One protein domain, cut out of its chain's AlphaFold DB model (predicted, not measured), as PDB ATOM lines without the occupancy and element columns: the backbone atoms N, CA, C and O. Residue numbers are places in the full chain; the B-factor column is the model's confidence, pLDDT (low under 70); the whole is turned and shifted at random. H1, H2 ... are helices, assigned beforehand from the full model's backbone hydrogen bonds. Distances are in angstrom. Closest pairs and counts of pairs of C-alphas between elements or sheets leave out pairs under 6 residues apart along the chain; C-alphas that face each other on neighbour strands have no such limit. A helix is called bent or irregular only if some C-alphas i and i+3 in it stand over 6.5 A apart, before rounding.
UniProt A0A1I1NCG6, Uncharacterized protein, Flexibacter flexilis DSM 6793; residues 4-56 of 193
ATOM      1  N   GLY A   4     -58.300 -94.208  46.703       97.12
ATOM      2  CA  GLY A   4     -57.424 -94.978  45.822       97.12
ATOM      3  C   GLY A   4     -56.213 -94.158  45.389       97.12
ATOM      4  O   GLY A   4     -55.083 -94.629  45.500       97.12
ATOM      5  N   VAL A   5     -56.436 -92.894  45.011       97.81
ATOM      6  CA  VAL A   5     -55.347 -91.951  44.696       97.81
ATOM      7  C   VAL A   5     -54.435 -91.741  45.907       97.81
ATOM      8  O   VAL A   5     -53.213 -91.810  45.783       97.81
ATOM      9  N   GLY A   6     -55.011 -91.532  47.095       97.69
ATOM     10  CA  GLY A   6     -54.234 -91.369  48.325       97.69
ATOM     11  C   GLY A   6     -53.400 -92.605  48.677       97.69
ATOM     12  O   GLY A   6     -52.244 -92.473  49.070       97.69
ATOM     13  N   LEU A   7     -53.960 -93.806  48.505       98.12
ATOM     14  CA  LEU A   7     -53.247 -95.059  48.752       98.12
ATOM     15  C   LEU A   7     -52.060 -95.207  47.801       98.12
ATOM     16  O   LEU A   7     -50.955 -95.482  48.262       98.12
ATOM     17  N   HIS A   8     -52.267 -94.950  46.510       97.62
ATOM     18  CA  HIS A   8     -51.202 -95.019  45.516       97.62
ATOM     19  C   HIS A   8     -50.054 -94.046  45.834       97.62
ATOM     20  O   HIS A   8     -48.886 -94.432  45.835       97.62
ATOM     21  N   LEU A   9     -50.374 -92.802  46.206       97.56
ATOM     22  CA  LEU A   9     -49.365 -91.829  46.643       97.56
ATOM     23  C   LEU A   9     -48.611 -92.311  47.892       97.56
ATOM     24  O   LEU A   9     -47.389 -92.192  47.970       97.56
ATOM     25  N   TYR A  10     -49.310 -92.897  48.863       97.88
ATOM     26  CA  TYR A  10     -48.668 -93.423  50.066       97.88
ATOM     27  C   TYR A  10     -47.813 -94.671  49.796       97.88
ATOM     28  O   TYR A  10     -46.821 -94.906  50.486       97.88
ATOM     29  N   GLU A  11     -48.146 -95.481  48.794       97.50
ATOM     30  CA  GLU A  11     -47.301 -96.601  48.371       97.50
ATOM     31  C   GLU A  11     -45.963 -96.123  47.805       97.50
ATOM     32  O   GLU A  11     -44.933 -96.708  48.155       97.50
ATOM     33  N   LEU A  12     -45.979 -95.042  47.018       96.56
ATOM     34  CA  LEU A  12     -44.788 -94.434  46.424       96.56
ATOM     35  C   LEU A  12     -43.906 -93.732  47.464       96.56
ATOM     36  O   LEU A  12     -42.697 -93.951  47.490       96.56
ATOM     37  N   TYR A  13     -44.501 -92.914  48.335       97.25
ATOM     38  CA  TYR A  13     -43.745 -92.004  49.209       97.25
ATOM     39  C   TYR A  13     -43.724 -92.413  50.690       97.25
ATOM     40  O   TYR A  13     -42.898 -91.930  51.463       97.25
ATOM     41  N   GLY A  14     -44.617 -93.305  51.119       96.94
ATOM     42  CA  GLY A  14     -44.706 -93.753  52.506       96.94
ATOM     43  C   GLY A  14     -43.622 -94.768  52.872       96.94
ATOM     44  O   GLY A  14     -43.316 -95.686  52.110       96.94
ATOM     45  N   GLN A  15     -43.080 -94.657  54.085       96.81
ATOM     46  CA  GLN A  15     -42.009 -95.538  54.576       96.81
ATOM     47  C   GLN A  15     -42.516 -96.661  55.503       96.81
ATOM     48  O   GLN A  15     -41.842 -97.670  55.694       96.81
ATOM     49  N   ASN A  16     -43.722 -96.535  56.070       97.88
ATOM     50  CA  ASN A  16     -44.227 -97.481  57.066       97.88
ATOM     51  C   ASN A  16     -44.965 -98.673  56.424       97.88
ATOM     52  O   ASN A  16     -46.138 -98.583  56.052       97.88
ATOM     53  N   ALA A  17     -44.295 -99.826  56.353       97.75
ATOM     54  CA  ALA A  17     -44.843-101.056  55.772       97.75
ATOM     55  C   ALA A  17     -46.098-101.592  56.493       97.75
ATOM     56  O   ALA A  17     -46.954-102.232  55.877       97.75
ATOM     57  N   THR A  18     -46.245-101.340  57.796       98.06
ATOM     58  CA  THR A  18     -47.436-101.752  58.554       98.06
ATOM     59  C   THR A  18     -48.650-100.925  58.153       98.06
ATOM     60  O   THR A  18     -49.720-101.492  57.933       98.06
ATOM     61  N   LEU A  19     -48.481 -99.613  57.970       97.62
ATOM     62  CA  LEU A  19     -49.547 -98.741  57.479       97.62
ATOM     63  C   LEU A  19     -49.923 -99.063  56.028       97.62
ATOM     64  O   LEU A  19     -51.111 -99.134  55.733       97.62
ATOM     65  N   LYS A  20     -48.955 -99.387  55.156       98.12
ATOM     66  CA  LYS A  20     -49.250 -99.870  53.790       98.12
ATOM     67  C   LYS A  20     -50.166-101.099  53.809       98.12
ATOM     68  O   LYS A  20     -51.227-101.093  53.190       98.12
ATOM     69  N   ARG A  21     -49.821-102.119  54.608       98.00
ATOM     70  CA  ARG A  21     -50.666-103.316  54.786       98.00
ATOM     71  C   ARG A  21     -52.036-102.989  55.383       98.00
ATOM     72  O   ARG A  21     -53.017-103.636  55.037       98.00
ATOM     73  N   MET A  22     -52.113-102.013  56.287       97.94
ATOM     74  CA  MET A  22     -53.374-101.579  56.893       97.94
ATOM     75  C   MET A  22     -54.290-100.889  55.877       97.94
ATOM     76  O   MET A  22     -55.481-101.199  55.833       97.94
ATOM     77  N   PHE A  23     -53.751 -99.998  55.043       98.06
ATOM     78  CA  PHE A  23     -54.527 -99.274  54.039       98.06
ATOM     79  C   PHE A  23     -54.968-100.165  52.870       98.06
ATOM     80  O   PHE A  23     -56.074 -99.978  52.358       98.06
ATOM     81  N   ALA A  24     -54.168-101.181  52.521       97.12
ATOM     82  CA  ALA A  24     -54.492-102.181  51.501       97.12
ATOM     83  C   ALA A  24     -55.718-103.052  51.848       97.12
ATOM     84  O   ALA A  24     -56.346-103.611  50.954       97.12
ATOM     85  N   LYS A  25     -56.114-103.139  53.129       97.69
ATOM     86  CA  LYS A  25     -57.337-103.854  53.553       97.69
ATOM     87  C   LYS A  25     -58.637-103.159  53.127       97.69
ATOM     88  O   LYS A  25     -59.710-103.720  53.323       97.69
ATOM     89  N   GLY A  26     -58.550-101.952  52.572       96.31
ATOM     90  CA  GLY A  26     -59.684-101.210  52.034       96.31
ATOM     91  C   GLY A  26     -60.046 -99.961  52.834       96.31
ATOM     92  O   GLY A  26     -59.494 -99.663  53.900       96.31
ATOM     93  N   LYS A  27     -60.987 -99.197  52.273       97.94
ATOM     94  CA  LYS A  27     -61.441 -97.918  52.817       97.94
ATOM     95  C   LYS A  27     -62.399 -98.136  53.986       97.94
ATOM     96  O   LYS A  27     -63.456 -98.736  53.837       97.94
ATOM     97  N   ASN A  28     -62.069 -97.544  55.123       97.56
ATOM     98  CA  ASN A  28     -62.996 -97.290  56.223       97.56
ATOM     99  C   ASN A  28     -62.692 -95.897  56.807       97.56
ATOM    100  O   ASN A  28     -61.696 -95.275  56.427       97.56
ATOM    101  N   THR A  29     -63.547 -95.384  57.695       97.69
ATOM    102  CA  THR A  29     -63.411 -94.022  58.247       97.69
ATOM    103  C   THR A  29     -62.055 -93.803  58.919       97.69
ATOM    104  O   THR A  29     -61.401 -92.794  58.664       97.69
ATOM    105  N   TYR A  30     -61.597 -94.780  59.704       97.56
ATOM    106  CA  TYR A  30     -60.314 -94.725  60.401       97.56
ATOM    107  C   TYR A  30     -59.126 -94.718  59.426       97.56
ATOM    108  O   TYR A  30     -58.271 -93.838  59.490       97.56
ATOM    109  N   ASN A  31     -59.106 -95.646  58.467       97.38
ATOM    110  CA  ASN A  31     -58.068 -95.750  57.446       97.38
ATOM    111  C   ASN A  31     -58.000 -94.483  56.590       97.38
ATOM    112  O   ASN A  31     -56.906 -94.017  56.300       97.38
ATOM    113  N   ALA A  32     -59.143 -93.902  56.213       97.81
ATOM    114  CA  ALA A  32     -59.180 -92.676  55.419       97.81
ATOM    115  C   ALA A  32     -58.603 -91.473  56.182       97.81
ATOM    116  O   ALA A  32     -57.815 -90.714  55.620       97.81
ATOM    117  N   GLN A  33     -58.953 -91.316  57.464       97.75
ATOM    118  CA  GLN A  33     -58.397 -90.258  58.313       97.75
ATOM    119  C   GLN A  33     -56.897 -90.449  58.540       97.75
ATOM    120  O   GLN A  33     -56.122 -89.505  58.406       97.75
ATOM    121  N   LYS A  34     -56.474 -91.683  58.832       98.06
ATOM    122  CA  LYS A  34     -55.068 -91.991  59.084       98.06
ATOM    123  C   LYS A  34     -54.213 -91.834  57.826       98.06
ATOM    124  O   LYS A  34     -53.133 -91.267  57.915       98.06
ATOM    125  N   LEU A  35     -54.702 -92.274  56.665       98.06
ATOM    126  CA  LEU A  35     -54.034 -92.088  55.374       98.06
ATOM    127  C   LEU A  35     -53.836 -90.605  55.063       98.06
ATOM    128  O   LEU A  35     -52.736 -90.201  54.699       98.06
ATOM    129  N   ARG A  36     -54.876 -89.789  55.264       98.06
ATOM    130  CA  ARG A  36     -54.791 -88.339  55.076       98.06
ATOM    131  C   ARG A  36     -53.723 -87.711  55.973       98.06
ATOM    132  O   ARG A  36     -52.872 -87.002  55.457       98.06
ATOM    133  N   ALA A  37     -53.738 -88.015  57.270       97.88
ATOM    134  CA  ALA A  37     -52.771 -87.460  58.218       97.88
ATOM    135  C   ALA A  37     -51.319 -87.849  57.878       97.88
ATOM    136  O   ALA A  37     -50.397 -87.056  58.038       97.88
ATOM    137  N   GLU A  38     -51.099 -89.073  57.397       98.19
ATOM    138  CA  GLU A  38     -49.763 -89.511  56.990       98.19
ATOM    139  C   GLU A  38     -49.312 -88.869  55.668       98.19
ATOM    140  O   GLU A  38     -48.139 -88.538  55.531       98.19
ATOM    141  N   LEU A  39     -50.224 -88.645  54.717       97.81
ATOM    142  CA  LEU A  39     -49.926 -87.892  53.494       97.81
ATOM    143  C   LEU A  39     -49.630 -86.417  53.791       97.81
ATOM    144  O   LEU A  39     -48.690 -85.873  53.221       97.81
ATOM    145  N   GLU A  40     -50.376 -85.788  54.702       97.69
ATOM    146  CA  GLU A  40     -50.108 -84.419  55.169       97.69
ATOM    147  C   GLU A  40     -48.706 -84.324  55.792       97.69
ATOM    148  O   GLU A  40     -47.927 -83.460  55.399       97.69
ATOM    149  N   ARG A  41     -48.313 -85.292  56.633       97.44
ATOM    150  CA  ARG A  41     -46.945 -85.362  57.179       97.44
ATOM    151  C   ARG A  41     -45.876 -85.509  56.090       97.44
ATOM    152  O   ARG A  41     -44.802 -84.925  56.205       97.44
ATOM    153  N   ILE A  42     -46.134 -86.309  55.053       96.88
ATOM    154  CA  ILE A  42     -45.204 -86.451  53.924       96.88
ATOM    155  C   ILE A  42     -45.046 -85.106  53.205       96.88
ATOM    156  O   ILE A  42     -43.922 -84.701  52.928       96.88
ATOM    157  N   VAL A  43     -46.145 -84.392  52.945       96.31
ATOM    158  CA  VAL A  43     -46.111 -83.063  52.312       96.31
ATOM    159  C   VAL A  43     -45.329 -82.064  53.166       96.31
ATOM    160  O   VAL A  43     -44.445 -81.393  52.639       96.31
ATOM    161  N   GLU A  44     -45.581 -82.018  54.476       96.38
ATOM    162  CA  GLU A  44     -44.833 -81.166  55.412       96.38
ATOM    163  C   GLU A  44     -43.329 -81.472  55.390       96.38
ATOM    164  O   GLU A  44     -42.510 -80.555  55.381       96.38
ATOM    165  N   ALA A  45     -42.942 -82.749  55.304       95.19
ATOM    166  CA  ALA A  45     -41.537 -83.143  55.204       95.19
ATOM    167  C   ALA A  45     -40.868 -82.688  53.889       95.19
ATOM    168  O   ALA A  45     -39.661 -82.446  53.869       95.19
ATOM    169  N   PHE A  46     -41.631 -82.548  52.799       93.00
ATOM    170  CA  PHE A  46     -41.134 -82.042  51.513       93.00
ATOM    171  C   PHE A  46     -41.178 -80.516  51.390       93.00
ATOM    172  O   PHE A  46     -40.532 -79.965  50.497       93.00
ATOM    173  N   GLN A  47     -41.892 -79.815  52.268       92.94
ATOM    174  CA  GLN A  47     -42.063 -78.370  52.165       92.94
ATOM    175  C   GLN A  47     -40.737 -77.580  52.207       92.94
ATOM    176  O   GLN A  47     -40.536 -76.751  51.318       92.94
ATOM    177  N   PRO A  48     -39.761 -77.896  53.085       90.00
ATOM    178  CA  PRO A  48     -38.457 -77.230  53.063       90.00
ATOM    179  C   PRO A  48     -37.677 -77.454  51.759       90.00
ATOM    180  O   PRO A  48     -36.937 -76.582  51.312       90.00
ATOM    181  N   LEU A  49     -37.846 -78.619  51.121       86.06
ATOM    182  CA  LEU A  49     -37.203 -78.931  49.841       86.06
ATOM    183  C   LEU A  49     -37.845 -78.151  48.688       86.06
ATOM    184  O   LEU A  49     -37.138 -77.692  47.796       86.06
ATOM    185  N   ALA A  50     -39.166 -77.970  48.713       84.50
ATOM    186  CA  ALA A  50     -39.878 -77.148  47.738       84.50
ATOM    187  C   ALA A  50     -39.523 -75.657  47.882       84.50
ATOM    188  O   ALA A  50     -39.317 -74.962  46.884       84.50
ATOM    189  N   GLU A  51     -39.386 -75.173  49.115       85.69
ATOM    190  CA  GLU A  51     -38.922 -73.812  49.405       85.69
ATOM    191  C   GLU A  51     -37.464 -73.615  48.963       85.69
ATOM    192  O   GLU A  51     -37.147 -72.627  48.306       85.69
ATOM    193  N   ALA A  52     -36.584 -74.596  49.189       81.38
ATOM    194  CA  ALA A  52     -35.214 -74.554  48.679       81.38
ATOM    195  C   ALA A  52     -35.146 -74.608  47.138       81.38
ATOM    196  O   ALA A  52     -34.331 -73.916  46.530       81.38
ATOM    197  N   ALA A  53     -36.017 -75.388  46.490       78.94
ATOM    198  CA  ALA A  53     -36.085 -75.479  45.031       78.94
ATOM    199  C   ALA A  53     -36.625 -74.192  44.382       78.94
ATOM    200  O   ALA A  53     -36.190 -73.814  43.297       78.94
ATOM    201  N   THR A  54     -37.546 -73.494  45.049       75.88
ATOM    202  CA  THR A  54     -38.048 -72.184  44.597       75.88
ATOM    203  C   THR A  54     -37.099 -71.036  44.941       75.88
ATOM    204  O   THR A  54     -37.109 -70.017  44.251       75.88
ATOM    205  N   ALA A  55     -36.232 -71.220  45.939       71.94
ATOM    206  CA  ALA A  55     -35.136 -70.315  46.270       71.94
ATOM    207  C   ALA A  55     -33.901 -70.477  45.368       71.94
ATOM    208  O   ALA A  55     -32.944 -69.716  45.526       71.94
ATOM    209  N   ILE A  56     -33.903 -71.409  44.403       61.72
ATOM    210  CA  ILE A  56     -32.943 -71.331  43.298       61.72
ATOM    211  C   ILE A  56     -33.232 -69.989  42.628       61.72
ATOM    212  O   ILE A  56     -34.339 -69.829  42.103       61.72
TER     213      ILE A  56
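AT A GLANCE: This is residues 4 to 56 of the 193 residues of an uncharacterized protein of Flexibacter flexilis DSM 6793 (UniProt A0A1I1NCG6). One long helix, H3, makes the length of the model; a helical hairpin of two short helices, H1 and H2, packs near its first half, and residues 44 to 56 stick out as a free arm. The printed part has 53 residues with three named helices, in the order H1, H2, H3, and no named strand: all helix. It is loose, with a radius of gyration of the C-alphas of 12.8 A, and spans 42 by 18 by 16 A.

IN THESE COORDINATES: H3, residues 29 to 54, runs 36.1 A from C-alpha 29 at (-63.411, -94.022, 58.247) to C-alpha 54 at (-38.048, -72.184, 44.597). It is irregular, with C-alphas 45 and 48 7.0 A apart, and has a kink of 38 degrees near residue 48. H1 is residues 4 to 13, 14.4 A, from C-alpha 4 at (-57.424, -94.978, 45.822). H2 is residues 17 to 24, 10.6 A.

HOW THE PARTS SIT: H3 touches H1 with residues 35 to 42 alone, at a steep tilt of 50 degrees, the same way; the closest C-alphas, of Tyr 10 and Leu 39, are 6.6 A apart. With residues 31 to 35 alone H3 only just touches H2, with 3 pairs of C-alphas within 8 A, the closest those of Phe 23 and Asn 31 at 6.0 A. H1 and H2 form a hairpin and touch at a shallow tilt of 14 degrees, opposite ways; their closest C-alphas, of Glu 11 and Lys 20, are 6.6 A apart. In H1 and H2 every O i to N i+4 pair is within hydrogen-bond range; in H3, 20 of 22.

THE WHOLE: The C-alphas farthest apart, of Lys 25 and Ile 56, are 41.9 A apart. The printed part has no cut, and both links are tight. Residue 56 is under 70 in pLDDT.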